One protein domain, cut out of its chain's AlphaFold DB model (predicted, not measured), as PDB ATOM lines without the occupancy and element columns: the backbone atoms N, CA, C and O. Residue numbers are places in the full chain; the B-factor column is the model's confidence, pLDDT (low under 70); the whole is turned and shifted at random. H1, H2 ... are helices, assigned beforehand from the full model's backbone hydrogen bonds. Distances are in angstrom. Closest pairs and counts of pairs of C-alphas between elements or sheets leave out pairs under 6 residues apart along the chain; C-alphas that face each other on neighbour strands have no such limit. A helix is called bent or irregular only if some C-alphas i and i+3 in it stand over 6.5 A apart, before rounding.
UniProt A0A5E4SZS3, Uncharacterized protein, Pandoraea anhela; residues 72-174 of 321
ATOM      1  N   ALA A  72      52.164  52.129 -22.060       90.81
ATOM      2  CA  ALA A  72      51.643  53.337 -22.702       90.81
ATOM      3  C   ALA A  72      52.177  53.550 -24.133       90.81
ATOM      4  O   ALA A  72      51.444  54.010 -25.010       90.81
ATOM      5  N   LYS A  73      53.445  53.197 -24.392       94.69
ATOM      6  CA  LYS A  73      54.037  53.273 -25.737       94.69
ATOM      7  C   LYS A  73      53.451  52.210 -26.655       94.69
ATOM      8  O   LYS A  73      53.109  52.523 -27.789       94.69
ATOM      9  N   VAL A  74      53.312  50.985 -26.145       95.50
ATOM     10  CA  VAL A  74      52.683  49.865 -26.859       95.50
ATOM     11  C   VAL A  74      51.250  50.247 -27.233       95.50
ATOM     12  O   VAL A  74      50.882  50.182 -28.401       95.50
ATOM     13  N   GLU A  75      50.453  50.750 -26.291       92.12
ATOM     14  CA  GLU A  75      49.072  51.148 -26.569       92.12
ATOM     15  C   GLU A  75      48.984  52.283 -27.599       92.12
ATOM     16  O   GLU A  75      48.175  52.210 -28.521       92.12
ATOM     17  N   THR A  76      49.853  53.292 -27.499       94.31
ATOM     18  CA  THR A  76      49.907  54.392 -28.478       94.31
ATOM     19  C   THR A  76      50.237  53.867 -29.877       94.31
ATOM     20  O   THR A  76      49.499  54.133 -30.825       94.31
ATOM     21  N   ALA A  77      51.286  53.046 -29.998       97.44
ATOM     22  CA  ALA A  77      51.685  52.448 -31.268       97.44
ATOM     23  C   ALA A  77      50.600  51.540 -31.859       97.44
ATOM     24  O   ALA A  77      50.386  51.540 -33.069       97.44
ATOM     25  N   LYS A  78      49.871  50.809 -31.010       97.69
ATOM     26  CA  LYS A  78      48.726  49.988 -31.417       97.69
ATOM     27  C   LYS A  78      47.628  50.834 -32.063       97.69
ATOM     28  O   LYS A  78      47.167  50.508 -33.153       97.69
ATOM     29  N   GLN A  79      47.208  51.912 -31.397       95.75
ATOM     30  CA  GLN A  79      46.127  52.769 -31.892       95.75
ATOM     31  C   GLN A  79      46.513  53.477 -33.193       95.75
ATOM     32  O   GLN A  79      45.703  53.527 -34.119       95.75
ATOM     33  N   GLU A  80      47.749  53.976 -33.282       97.06
ATOM     34  CA  GLU A  80      48.271  54.595 -34.501       97.06
ATOM     35  C   GLU A  80      48.356  53.588 -35.652       97.06
ATOM     36  O   GLU A  80      47.895  53.892 -36.748       97.06
ATOM     37  N   MET A  81      48.850  52.368 -35.403       97.94
ATOM     38  CA  MET A  81      48.898  51.307 -36.414       97.94
ATOM     39  C   MET A  81      47.501  51.002 -36.961       97.94
ATOM     40  O   MET A  81      47.281  51.016 -38.169       97.94
ATOM     41  N   TRP A  82      46.522  50.778 -36.081       97.50
ATOM     42  CA  TRP A  82      45.150  50.487 -36.504       97.50
ATOM     43  C   TRP A  82      44.526  51.647 -37.274       97.50
ATOM     44  O   TRP A  82      43.754  51.426 -38.205       97.50
ATOM     45  N   GLN A  83      44.850  52.885 -36.898       94.81
ATOM     46  CA  GLN A  83      44.388  54.062 -37.619       94.81
ATOM     47  C   GLN A  83      44.998  54.141 -39.023       94.81
ATOM     48  O   GLN A  83      44.253  54.341 -39.976       94.81
ATOM     49  N   MET A  84      46.299  53.882 -39.171       97.38
ATOM     50  CA  MET A  84      46.971  53.903 -40.474       97.38
ATOM     51  C   MET A  84      46.418  52.845 -41.436       97.38
ATOM     52  O   MET A  84      46.251  53.134 -42.617       97.38
ATOM     53  N   ILE A  85      46.057  51.653 -40.944       97.50
ATOM     54  CA  ILE A  85      45.393  50.634 -41.779       97.50
ATOM     55  C   ILE A  85      43.993  51.108 -42.193       97.50
ATOM     56  O   ILE A  85      43.617  50.972 -43.354       97.50
ATOM     57  N   ARG A  86      43.207  51.689 -41.271       95.56
ATOM     58  CA  ARG A  86      41.877  52.244 -41.602       95.56
ATOM     59  C   ARG A  86      41.958  53.301 -42.694       95.56
ATOM     60  O   ARG A  86      41.132  53.283 -43.609       95.56
ATOM     61  N   ASP A  87      42.933  54.192 -42.590       93.00
ATOM     62  CA  ASP A  87      43.126  55.272 -43.550       93.00
ATOM     63  C   ASP A  87      43.616  54.717 -44.895       93.00
ATOM     64  O   ASP A  87      43.022  55.039 -45.923       93.00
ATOM     65  N   GLY A  88      44.576  53.782 -44.885       96.31
ATOM     66  CA  GLY A  88      45.060  53.093 -46.086       96.31
ATOM     67  C   GLY A  88      43.963  52.346 -46.844       96.31
ATOM     68  O   GLY A  88      43.791  52.546 -48.044       96.31
ATOM     69  N   VAL A  89      43.128  51.573 -46.142       95.75
ATOM     70  CA  VAL A  89      41.978  50.880 -46.749       95.75
ATOM     71  C   VAL A  89      40.944  51.870 -47.295       95.75
ATOM     72  O   VAL A  89      40.375  51.635 -48.362       95.75
ATOM     73  N   SER A  90      40.685  52.971 -46.584       93.06
ATOM     74  CA  SER A  90      39.683  53.966 -47.000       93.06
ATOM     75  C   SER A  90      40.125  54.763 -48.226       93.06
ATOM     76  O   SER A  90      39.296  55.090 -49.074       93.06
ATOM     77  N   ALA A  91      41.415  55.078 -48.317       94.38
ATOM     78  CA  ALA A  91      41.984  55.869 -49.398       94.38
ATOM     79  C   ALA A  91      42.574  55.021 -50.540       94.38
ATOM     80  O   ALA A  91      42.913  55.572 -51.585       94.38
ATOM     81  N   GLY A  92      42.659  53.696 -50.374       93.94
ATOM     82  CA  GLY A  92      43.214  52.780 -51.371       93.94
ATOM     83  C   GLY A  92      44.714  52.973 -51.589       93.94
ATOM     84  O   GLY A  92      45.173  52.892 -52.726       93.94
ATOM     85  N   HIS A  93      45.455  53.288 -50.524       91.69
ATOM     86  CA  HIS A  93      46.903  53.469 -50.562       91.69
ATOM     87  C   HIS A  93      47.608  52.591 -49.528       91.69
ATOM     88  O   HIS A  93      47.023  52.190 -48.517       91.69
ATOM     89  N   ASP A  94      48.901  52.383 -49.748       91.00
ATOM     90  CA  ASP A  94      49.774  51.659 -48.833       91.00
ATOM     91  C   ASP A  94      49.770  52.313 -47.445       91.00
ATOM     92  O   ASP A  94      49.768  53.542 -47.296       91.00
ATOM     93  N   MET A  95      49.790  51.491 -46.399       94.00
ATOM     94  CA  MET A  95      49.896  51.980 -45.030       94.00
ATOM     95  C   MET A  95      51.272  52.626 -44.798       94.00
ATOM     96  O   MET A  95      52.308  51.970 -44.944       94.00
ATOM     97  N   ILE A  96      51.294  53.877 -44.331       94.25
ATOM     98  CA  ILE A  96      52.516  54.513 -43.820       94.25
ATOM     99  C   ILE A  96      52.754  54.023 -42.390       94.25
ATOM    100  O   ILE A  96      51.900  54.174 -41.519       94.25
ATOM    101  N   MET A  97      53.927  53.442 -42.142       97.12
ATOM    102  CA  MET A  97      54.273  52.908 -40.826       97.12
ATOM    103  C   MET A  97      54.394  54.042 -39.793       97.12
ATOM    104  O   MET A  97      55.195  54.960 -40.004       97.12
ATOM    105  N   PRO A  98      53.651  54.005 -38.673       97.12
ATOM    106  CA  PRO A  98      53.732  55.057 -37.670       97.12
ATOM    107  C   PRO A  98      55.093  55.061 -36.962       97.12
ATOM    108  O   PRO A  98      55.662  54.014 -36.644       97.12
ATOM    109  N   TYR A  99      55.603  56.260 -36.657       96.56
ATOM    110  CA  TYR A  99      56.892  56.432 -35.973       96.56
ATOM    111  C   TYR A  99      56.910  55.764 -34.592       96.56
ATOM    112  O   TYR A  99      57.936  55.234 -34.172       96.56
ATOM    113  N   SER A 100      55.765  55.736 -33.907       96.75
ATOM    114  CA  SER A 100      55.604  55.065 -32.617       96.75
ATOM    115  C   SER A 100      55.929  53.572 -32.681       96.75
ATOM    116  O   SER A 100      56.562  53.078 -31.756       96.75
ATOM    117  N   PHE A 101      55.577  52.870 -33.767       97.62
ATOM    118  CA  PHE A 101      55.934  51.463 -33.980       97.62
ATOM    119  C   PHE A 101      57.430  51.292 -34.256       97.62
ATOM    120  O   PHE A 101      58.068  50.408 -33.688       97.62
ATOM    121  N   ILE A 102      58.003  52.163 -35.092       96.88
ATOM    122  CA  ILE A 102      59.437  52.147 -35.422       96.88
ATOM    123  C   ILE A 102      60.283  52.364 -34.156       96.88
ATOM    124  O   ILE A 102      61.335  51.748 -33.998       96.88
ATOM    125  N   ALA A 103      59.804  53.209 -33.239       96.25
ATOM    126  CA  ALA A 103      60.472  53.535 -31.984       96.25
ATOM    127  C   ALA A 103      60.393  52.436 -30.906       96.25
ATOM    128  O   ALA A 103      61.065  52.572 -29.880       96.25
ATOM    129  N   LEU A 104      59.580  51.390 -31.104       95.75
ATOM    130  CA  LEU A 104      59.525  50.249 -30.188       95.75
ATOM    131  C   LEU A 104      60.785  49.390 -30.302       95.75
ATOM    132  O   LEU A 104      61.471  49.369 -31.325       95.75
ATOM    133  N   ASP A 105      61.063  48.629 -29.254       95.62
ATOM    134  CA  ASP A 105      61.996  47.521 -29.296       95.62
ATOM    135  C   ASP A 105      61.425  46.330 -30.096       95.62
ATOM    136  O   ASP A 105      60.279  46.304 -30.555       95.62
ATOM    137  N   GLU A 106      62.264  45.316 -30.288       95.75
ATOM    138  CA  GLU A 106      61.923  44.112 -31.047       95.75
ATOM    139  C   GLU A 106      60.725  43.342 -30.464       95.75
ATOM    140  O   GLU A 106      59.898  42.796 -31.200       95.75
ATOM    141  N   ALA A 107      60.613  43.288 -29.135       95.06
ATOM    142  CA  ALA A 107      59.517  42.600 -28.464       95.06
ATOM    143  C   ALA A 107      58.210  43.396 -28.598       95.06
ATOM    144  O   ALA A 107      57.154  42.810 -28.854       95.06
ATOM    145  N   GLY A 108      58.288  44.723 -28.492       96.00
ATOM    146  CA  GLY A 108      57.197  45.656 -28.727       96.00
ATOM    147  C   GLY A 108      56.643  45.532 -30.144       96.00
ATOM    148  O   GLY A 108      55.439  45.320 -30.303       96.00
ATOM    149  N   ARG A 109      57.498  45.559 -31.175       98.00
ATOM    150  CA  ARG A 109      57.068  45.400 -32.579       98.00
ATOM    151  C   ARG A 109      56.373  44.066 -32.840       98.00
ATOM    152  O   ARG A 109      55.300  44.046 -33.448       98.00
ATOM    153  N   LYS A 110      56.905  42.958 -32.311       97.19
ATOM    154  CA  LYS A 110      56.248  41.637 -32.381       97.19
ATOM    155  C   LYS A 110      54.882  41.639 -31.704       97.19
ATOM    156  O   LYS A 110      53.910  41.135 -32.267       97.19
ATOM    157  N   ARG A 111      54.787  42.235 -30.510       96.19
ATOM    158  CA  ARG A 111      53.531  42.334 -29.758       96.19
ATOM    159  C   ARG A 111      52.481  43.142 -30.519       96.19
ATOM    160  O   ARG A 111      51.351  42.675 -30.646       96.19
ATOM    161  N   ILE A 112      52.841  44.309 -31.054       97.88
ATOM    162  CA  ILE A 112      51.920  45.146 -31.840       97.88
ATOM    163  C   ILE A 112      51.499  44.465 -33.131       97.88
ATOM    164  O   ILE A 112      50.316  44.502 -33.468       97.88
ATOM    165  N   THR A 113      52.426  43.805 -33.824       98.12
ATOM    166  CA  THR A 113      52.099  43.082 -35.058       98.12
ATOM    167  C   THR A 113      51.075  41.991 -34.784       98.12
ATOM    168  O   THR A 113      50.049  41.941 -35.454       98.12
ATOM    169  N   LYS A 114      51.279  41.191 -33.729       97.06
ATOM    170  CA  LYS A 114      50.309  40.173 -33.324       97.06
ATOM    171  C   LYS A 114      48.936  40.770 -32.997       97.06
ATOM    172  O   LYS A 114      47.939  40.317 -33.541       97.06
ATOM    173  N   LEU A 115      48.887  41.817 -32.169       96.50
ATOM    174  CA  LEU A 115      47.628  42.493 -31.818       96.50
ATOM    175  C   LEU A 115      46.914  43.076 -33.045       96.50
ATOM    176  O   LEU A 115      45.687  43.113 -33.097       96.50
ATOM    177  N   THR A 116      47.679  43.548 -34.024       98.00
ATOM    178  CA  THR A 116      47.157  44.105 -35.274       98.00
ATOM    179  C   THR A 116      46.605  43.016 -36.180       98.00
ATOM    180  O   THR A 116      45.510  43.180 -36.705       98.00
ATOM    181  N   VAL A 117      47.302  41.886 -36.306       97.88
ATOM    182  CA  VAL A 117      46.803  40.704 -37.018       97.88
ATOM    183  C   VAL A 117      45.509  40.201 -36.372       97.88
ATOM    184  O   VAL A 117      44.505  40.057 -37.066       97.88
ATOM    185  N   ASP A 118      45.485  40.030 -35.047       96.31
ATOM    186  CA  ASP A 118      44.285  39.602 -34.312       96.31
ATOM    187  C   ASP A 118      43.092  40.542 -34.573       96.31
ATOM    188  O   ASP A 118      41.962  40.085 -34.749       96.31
ATOM    189  N   TRP A 119      43.340  41.854 -34.644       96.56
ATOM    190  CA  TRP A 119      42.323  42.853 -34.966       96.56
ATOM    191  C   TRP A 119      41.850  42.783 -36.429       96.56
ATOM    192  O   TRP A 119      40.644  42.774 -36.667       96.56
ATOM    193  N   VAL A 120      42.763  42.665 -37.401       97.56
ATOM    194  CA  VAL A 120      42.439  42.540 -38.840       97.56
ATOM    195  C   VAL A 120      41.514  41.347 -39.114       97.56
ATOM    196  O   VAL A 120      40.623  41.418 -39.964       97.56
ATOM    197  N   PHE A 121      41.694  40.257 -38.367       97.06
ATOM    198  CA  PHE A 121      40.886  39.047 -38.485       97.06
ATOM    199  C   PHE A 121      39.663  39.014 -37.549       97.06
ATOM    200  O   PHE A 121      38.948  38.012 -37.535       97.06
ATOM    201  N   SER A 122      39.371  40.076 -36.784       93.06
ATOM    202  CA  SER A 122      38.260  40.080 -35.824       93.06
ATOM    203  C   SER A 122      37.243  41.209 -36.065       93.06
ATOM    204  O   SER A 122      37.497  42.351 -35.686       93.06
ATOM    205  N   PRO A 123      36.043  40.905 -36.603       92.62
ATOM    206  CA  PRO A 123      35.583  39.608 -37.118       92.62
ATOM    207  C   PRO A 123      36.014  39.340 -38.568       92.62
ATOM    208  O   PRO A 123      36.070  40.268 -39.374       92.62
ATOM    209  N   VAL A 124      36.192  38.064 -38.936       94.00
ATOM    210  CA  VAL A 124      36.412  37.660 -40.334       94.00
ATOM    211  C   VAL A 124      35.163  37.966 -41.168       94.00
ATOM    212  O   VAL A 124      34.074  37.451 -40.900       94.00
ATOM    213  N   ASN A 125      35.307  38.830 -42.170       93.75
ATOM    214  CA  ASN A 125      34.228  39.285 -43.044       93.75
ATOM    215  C   ASN A 125      34.748  39.610 -44.462       93.75
ATOM    216  O   ASN A 125      35.920  39.403 -44.763       93.75
ATOM    217  N   SER A 126      33.881  40.107 -45.351       91.12
ATOM    218  CA  SER A 126      34.236  40.411 -46.749       91.12
ATOM    219  C   SER A 126      35.305  41.499 -46.903       91.12
ATOM    220  O   SER A 126      36.010  41.524 -47.906       91.12
ATOM    221  N   ASP A 127      35.452  42.397 -45.927       94.44
ATOM    222  CA  ASP A 127      36.488  43.428 -45.961       94.44
ATOM    223  C   ASP A 127      37.840  42.918 -45.446       94.44
ATOM    224  O   ASP A 127      38.847  43.564 -45.729       94.44
ATOM    225  N   THR A 128      37.908  41.767 -44.754       96.81
ATOM    226  CA  THR A 128      39.158  41.194 -44.197       96.81
ATOM    227  C   THR A 128      40.279  41.116 -45.234       96.81
ATOM    228  O   THR A 128      41.427  41.371 -44.886       96.81
ATOM    229  N   GLY A 129      39.955  40.854 -46.506       97.38
ATOM    230  CA  GLY A 129      40.934  40.895 -47.597       97.38
ATOM    231  C   GLY A 129      41.633  42.246 -47.732       97.38
ATOM    232  O   GLY A 129      42.854  42.298 -47.713       97.38
ATOM    233  N   LYS A 130      40.879  43.350 -47.747       96.75
ATOM    234  CA  LYS A 130      41.442  44.704 -47.885       96.75
ATOM    235  C   LYS A 130      42.317  45.082 -46.693       96.75
ATOM    236  O   LYS A 130      43.378  45.669 -46.870       96.75
ATOM    237  N   TRP A 131      41.869  44.745 -45.480       97.56
ATOM    238  CA  TRP A 131      42.640  44.983 -44.255       97.56
ATOM    239  C   TRP A 131      43.962  44.208 -44.272       97.56
ATOM    240  O   TRP A 131      45.000  44.748 -43.896       97.56
ATOM    241  N   PHE A 132      43.919  42.952 -44.726       97.81
ATOM    242  CA  PHE A 132      45.087  42.089 -44.844       97.81
ATOM    243  C   PHE A 132      46.068  42.578 -45.915       97.81
ATOM    244  O   PHE A 132      47.266  42.659 -45.651       97.81
ATOM    245  N   ASP A 133      45.575  42.945 -47.096       97.38
ATOM    246  CA  ASP A 133      46.410  43.448 -48.188       97.38
ATOM    247  C   ASP A 133      47.119  44.743 -47.757       97.38
ATOM    248  O   ASP A 133      48.347  44.795 -47.764       97.38
ATOM    249  N   CYS A 134      46.377  45.710 -47.203       97.19
ATOM    250  CA  CYS A 134      46.932  46.967 -46.686       97.19
ATOM    251  C   CYS A 134      48.014  46.749 -45.607       97.19
ATOM    252  O   CYS A 134      49.029  47.448 -45.580       97.19
ATOM    253  N   LEU A 135      47.821  45.758 -44.725       97.25
ATOM    254  CA  LEU A 135      48.818  45.377 -43.726       97.25
ATOM    255  C   LEU A 135      50.072  44.777 -44.382       97.25
ATOM    256  O   LEU A 135      51.187  45.165 -44.046       97.25
ATOM    257  N   THR A 136      49.902  43.815 -45.290       97.06
ATOM    258  CA  THR A 136      51.013  43.012 -45.829       97.06
ATOM    259  C   THR A 136      51.763  43.659 -46.994       97.06
ATOM    260  O   THR A 136      52.883  43.246 -47.311       97.06
ATOM    261  N   GLU A 137      51.207  44.694 -47.619       96.00
ATOM    262  CA  GLU A 137      51.906  45.528 -48.601       96.00
ATOM    263  C   GLU A 137      53.058  46.316 -47.968       96.00
ATOM    264  O   GLU A 137      54.086  46.523 -48.614       96.00
ATOM    265  N   ASN A 138      52.960  46.660 -46.680       95.94
ATOM    266  CA  ASN A 138      54.037  47.342 -45.977       95.94
ATOM    267  C   ASN A 138      55.225  46.397 -45.702       95.94
ATOM    268  O   ASN A 138      55.127  45.445 -44.930       95.94
ATOM    269  N   GLU A 139      56.384  46.681 -46.296       96.06
ATOM    270  CA  GLU A 139      57.562  45.811 -46.185       96.06
ATOM    271  C   GLU A 139      58.105  45.679 -44.754       96.06
ATOM    272  O   GLU A 139      58.575  44.604 -44.385       96.06
ATOM    273  N   MET A 140      57.997  46.725 -43.927       94.94
ATOM    274  CA  MET A 140      58.553  46.723 -42.568       94.94
ATOM    275  C   MET A 140      57.814  45.782 -41.619       94.94
ATOM    276  O   MET A 140      58.412  45.300 -40.663       94.94
ATOM    277  N   ILE A 141      56.524  45.507 -41.844       96.62
ATOM    278  CA  ILE A 141      55.781  44.611 -40.949       96.62
ATOM    279  C   ILE A 141      55.967  43.137 -41.299       96.62
ATOM    280  O   ILE A 141      55.785  42.284 -40.432       96.62
ATOM    281  N   ARG A 142      56.367  42.826 -42.543       96.25
ATOM    282  CA  ARG A 142      56.465  41.448 -43.057       96.25
ATOM    283  C   ARG A 142      57.344  40.551 -42.192       96.25
ATOM    284  O   ARG A 142      56.984  39.401 -41.962       96.25
ATOM    285  N   GLU A 143      58.448  41.077 -41.665       96.38
ATOM    286  CA  GLU A 143      59.362  40.320 -40.798       96.38
ATOM    287  C   GLU A 143      58.736  39.906 -39.451       96.38
ATOM    288  O   GLU A 143      59.180  38.942 -38.828       96.38
ATOM    289  N   TYR A 144      57.664  40.582 -39.027       97.62
ATOM    290  CA  TYR A 144      56.958  40.328 -37.769       97.62
ATOM    291  C   TYR A 144      55.668  39.516 -37.939       97.62
ATOM    292  O   TYR A 144      55.030  39.188 -36.940       97.62
ATOM    293  N   LEU A 145      55.261  39.192 -39.174       97.56
ATOM    294  CA  LEU A 145      54.011  38.470 -39.444       97.56
ATOM    295  C   LEU A 145      54.091  36.973 -39.111       97.56
ATOM    296  O   LEU A 145      53.053  36.323 -38.970       97.56
ATOM    297  N   LYS A 146      55.293  36.422 -38.953       96.56
ATOM    298  CA  LYS A 146      55.496  34.998 -38.679       96.56
ATOM    299  C   LYS A 146      54.799  34.548 -37.387       96.56
ATOM    300  O   LYS A 146      54.884  35.221 -36.362       96.56
ATOM    301  N   ASP A 147      54.146  33.383 -37.428       95.38
ATOM    302  CA  ASP A 147      53.459  32.754 -36.283       95.38
ATOM    303  C   ASP A 147      52.383  33.632 -35.597       95.38
ATOM    304  O   ASP A 147      52.074  33.443 -34.411       95.38
ATOM    305  N   THR A 148      51.812  34.607 -36.308       96.44
ATOM    306  CA  THR A 148      50.804  35.531 -35.759       96.44
ATOM    307  C   THR A 148      49.367  35.025 -35.874       96.44
ATOM    308  O   THR A 148      48.521  35.450 -35.095       96.44
ATOM    309  N   VAL A 149      49.082  34.095 -36.789       96.56
ATOM    310  CA  VAL A 149      47.732  33.586 -37.071       96.56
ATOM    311  C   VAL A 149      47.534  32.209 -36.442       96.56
ATOM    312  O   VAL A 149      48.325  31.282 -36.648       96.56
ATOM    313  N   SER A 150      46.440  32.065 -35.690       94.75
ATOM    314  CA  SER A 150      46.034  30.797 -35.083       94.75
ATOM    315  C   SER A 150      45.273  29.888 -36.063       94.75
ATOM    316  O   SER A 150      44.773  30.325 -37.104       94.75
ATOM    317  N   GLU A 151      45.159  28.601 -35.727       93.38
ATOM    318  CA  GLU A 151      44.413  27.623 -36.536       93.38
ATOM    319  C   GLU A 151      42.912  27.932 -36.565       93.38
ATOM    320  O   GLU A 151      42.252  27.708 -37.578       93.38
ATOM    321  N   GLU A 152      42.370  28.503 -35.488       93.12
ATOM    322  CA  GLU A 152      40.979  28.948 -35.419       93.12
ATOM    323  C   GLU A 152      40.711  30.037 -36.460       93.12
ATOM    324  O   GLU A 152      39.804  29.879 -37.277       93.12
ATOM    325  N   ILE A 153      41.549  31.082 -36.506       95.06
ATOM    326  CA  ILE A 153      41.435  32.162 -37.497       95.06
ATOM    327  C   ILE A 153      41.589  31.601 -38.912       95.06
ATOM    328  O   ILE A 153      40.763  31.881 -39.781       95.06
ATOM    329  N   LYS A 154      42.592  30.744 -39.152       95.06
ATOM    330  CA  LYS A 154      42.791  30.104 -40.462       95.06
ATOM    331  C   LYS A 154      41.542  29.338 -40.909       95.06
ATOM    332  O   LYS A 154      41.145  29.419 -42.073       95.06
ATOM    333  N   ASN A 155      40.901  28.611 -39.998       94.38
ATOM    334  CA  ASN A 155      39.675  27.871 -40.286       94.38
ATOM    335  C   ASN A 155      38.450  28.772 -40.454       94.38
ATOM    336  O   ASN A 155      37.569  28.427 -41.238       94.38
ATOM    337  N   GLU A 156      38.387  29.922 -39.784       94.75
ATOM    338  CA  GLU A 156      37.360  30.931 -40.044       94.75
ATOM    339  C   GLU A 156      37.504  31.545 -41.435       94.75
ATOM    340  O   GLU A 156      36.524  31.577 -42.174       94.75
ATOM    341  N   VAL A 157      38.715  31.928 -41.846       96.38
ATOM    342  CA  VAL A 157      38.983  32.476 -43.187       96.38
ATOM    343  C   VAL A 157      38.610  31.469 -44.283       96.38
ATOM    344  O   VAL A 157      37.971  31.846 -45.264       96.38
ATOM    345  N   LYS A 158      38.891  30.169 -44.090       96.12
ATOM    346  CA  LYS A 158      38.477  29.093 -45.021       96.12
ATOM    347  C   LYS A 158      36.967  29.015 -45.262       96.12
ATOM    348  O   LYS A 158      36.563  28.484 -46.294       96.12
ATOM    349  N   LYS A 159      36.127  29.516 -44.347       95.19
ATOM    350  CA  LYS A 159      34.663  29.521 -44.527       95.19
ATOM    351  C   LYS A 159      34.211  30.522 -45.598       95.19
ATOM    352  O   LYS A 159      33.095  30.392 -46.095       95.19
ATOM    353  N   PHE A 160      35.054  31.487 -45.975       94.69
ATOM    354  CA  PHE A 160      34.734  32.537 -46.941       94.69
ATOM    355  C   PHE A 160      35.507  32.326 -48.246       94.69
ATOM    356  O   PHE A 160      36.714  32.544 -48.312       94.69
ATOM    357  N   ALA A 161      34.805  31.941 -49.317       94.06
ATOM    358  CA  ALA A 161      35.426  31.692 -50.624       94.06
ATOM    359  C   ALA A 161      36.146  32.929 -51.204       94.06
ATOM    360  O   ALA A 161      37.145  32.786 -51.907       94.06
ATOM    361  N   GLU A 162      35.663  34.131 -50.877       95.31
ATOM    362  CA  GLU A 162      36.240  35.416 -51.296       95.31
ATOM    363  C   GLU A 162      37.616  35.686 -50.663       95.31
ATOM    364  O   GLU A 162      38.430  36.391 -51.248       95.31
ATOM    365  N   LEU A 163      37.927  35.068 -49.517       96.88
ATOM    366  CA  LEU A 163      39.191  35.263 -48.794       96.88
ATOM    367  C   LEU A 163      40.273  34.245 -49.189       96.88
ATOM    368  O   LEU A 163      41.213  33.980 -48.437       96.88
ATOM    369  N   LYS A 164      40.169  33.655 -50.385       95.81
ATOM    370  CA  LYS A 164      41.160  32.692 -50.885       95.81
ATOM    371  C   LYS A 164      42.550  33.319 -51.057       95.81
ATOM    372  O   LYS A 164      43.542  32.636 -50.808       95.81
ATOM    373  N   SER A 165      42.628  34.594 -51.450       96.69
ATOM    374  CA  SER A 165      43.898  35.336 -51.522       96.69
ATOM    375  C   SER A 165      44.544  35.474 -50.144       96.69
ATOM    376  O   SER A 165      45.735  35.216 -50.008       96.69
ATOM    377  N   VAL A 166      43.742  35.767 -49.117       97.50
ATOM    378  CA  VAL A 166      44.199  35.900 -47.726       97.50
ATOM    379  C   VAL A 166      44.800  34.597 -47.209       97.50
ATOM    380  O   VAL A 166      45.853  34.623 -46.585       97.50
ATOM    381  N   LEU A 167      44.200  33.439 -47.513       96.50
ATOM    382  CA  LEU A 167      44.801  32.141 -47.170       96.50
ATOM    383  C   LEU A 167      46.163  31.938 -47.841       96.50
ATOM    384  O   LEU A 167      47.099  31.490 -47.186       96.50
ATOM    385  N   GLY A 168      46.274  32.302 -49.123       96.50
ATOM    386  CA  GLY A 168      47.549  32.277 -49.839       96.50
ATOM    387  C   GLY A 168      48.588  33.197 -49.197       96.50
ATOM    388  O   GLY A 168      49.738  32.800 -49.058       96.50
ATOM    389  N   GLY A 169      48.175  34.383 -48.741       97.12
ATOM    390  CA  GLY A 169      49.022  35.316 -48.001       97.12
ATOM    391  C   GLY A 169      49.470  34.778 -46.640       97.12
ATOM    392  O   GLY A 169      50.652  34.848 -46.323       97.12
ATOM    393  N   ILE A 170      48.560  34.186 -45.859       96.69
ATOM    394  CA  ILE A 170      48.874  33.554 -44.565       96.69
ATOM    395  C   ILE A 170      49.960  32.485 -44.732       96.69
ATOM    396  O   ILE A 170      50.882  32.423 -43.919       96.69
ATOM    397  N   ASP A 171      49.859  31.657 -45.777       94.94
ATOM    398  CA  ASP A 171      50.862  30.633 -46.077       94.94
ATOM    399  C   ASP A 171      52.161  31.258 -46.639       94.94
ATOM    400  O   ASP A 171      53.252  30.841 -46.259       94.94
ATOM    401  N   TYR A 172      52.065  32.283 -47.496       96.38
ATOM    402  CA  TYR A 172      53.216  32.974 -48.098       96.38
ATOM    403  C   TYR A 172      54.099  33.683 -47.062       96.38
ATOM    404  O   TYR A 172      55.322  33.608 -47.142       96.38
ATOM    405  N   TYR A 173      53.487  34.344 -46.079       96.31
ATOM    406  CA  TYR A 173      54.191  35.073 -45.020       96.31
ATOM    407  C   TYR A 173      54.500  34.211 -43.782       96.31
ATOM    408  O   TYR A 173      54.901  34.756 -42.755       96.31
ATOM    409  N   ASP A 174      54.306  32.886 -43.850       95.50
ATOM    410  CA  ASP A 174      54.536  31.951 -42.732       95.50
ATOM    411  C   ASP A 174      53.813  32.386 -41.438       95.50
ATOM    412  O   ASP A 174      54.316  32.264 -40.319       95.50
TER     413      ASP A 174
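Overview. This is residues 72 to 174 of the 321 residues of an uncharacterized protein of Pandoraea anhela (UniProt A0A5E4SZS3). Two helices running opposite ways, H3 and H4, make the middle of this domain; the long helix H1 crosses them on one side, and H7, paired with the shorter H6, covers H4 on the other side. Two very short helices fill in at the edges, H2 beside the first part of H1 and the start of H3, and H5 near both H3 and H4. The printed part has 103 residues with seven named helices, H1 to H7 in order along the chain, and no named strand: the class is all helix. The whole is compact, with a radius of gyration of the C-alphas of 13.0 A and spans of 38 by 29 by 21 A.

Along the chain. H1, the longest helix, holds residues 72 to 91 and runs 28.5 A from C-alpha 72 at (51.643, 53.337, -22.702) to C-alpha 91 at (41.984, 55.869, -49.398). H3, residues 106 to 120, is 21.0 A long, and H4, residues 128 to 137, is 14.2 A long. H7, residues 161 to 172, is 18.0 A long and ends with C-alpha 172 at (53.216, 32.974, -48.098). It is irregular, with C-alphas 162 and 165 7.7 A apart, and its line is a rough one. H6 holds residues 151 to 157, H2 residues 99 to 102 and H5 residues 139 to 142.

Arrangement. H1 touches H3 with residues 74 to 82 alone, the same way at a steep tilt of 45 degrees; the closest C-alphas are those of Lys 78 and Ile 112, 5.8 A apart. With residues 85 to 89 alone H1 touches H4, only just about perpendicular at 72 degrees, the closest C-alphas being those of Val 89 and Lys 130, 6.3 A apart. H2 touches H1, with the C-alphas of Ser 100 and Ala 77 closest at 4.9 A, and H3, with those of Phe 101 and Arg 109 closest at 6.3 A. H3 and H4 form a helical hairpin at a shallow tilt of 28 degrees, but only just touch, with 3 pairs of C-alphas within 8 A; the closest are those of Val 120 and Trp 131, 5.9 A apart. H5 is close to H3 but not clearly touching, the C-alphas of Ile 141 and Thr 113 being closest at 7.1 A. H4 and H7 touch, the same way at a shallow tilt of 28 degrees, with the C-alphas of Gly 129 and Val 166 closest at 6.0 A. H6 and H7 form a second helical hairpin at a steep tilt of 40 degrees, the C-alphas of Val 157 and Leu 163 being closest at 6.3 A. Among the pairs that are apart are H1 and H7, and H3 and H6. In H1, H3, H4 and H6 every O i to N i+4 pair is within hydrogen-bond range, in H7 6 of 8, and H2 and H5 are too short for such a pair.

Size, cuts and confidence. The two C-alphas farthest apart, those of Ala 72 and Ala 161, are separated by 38.9 A. The printed part has no cut and no long link; the links H2 to H3, H4 to H5 and H6 to H7 are tight. The mean pLDDT of the printed part is 95.8, and no printed residue is under 70.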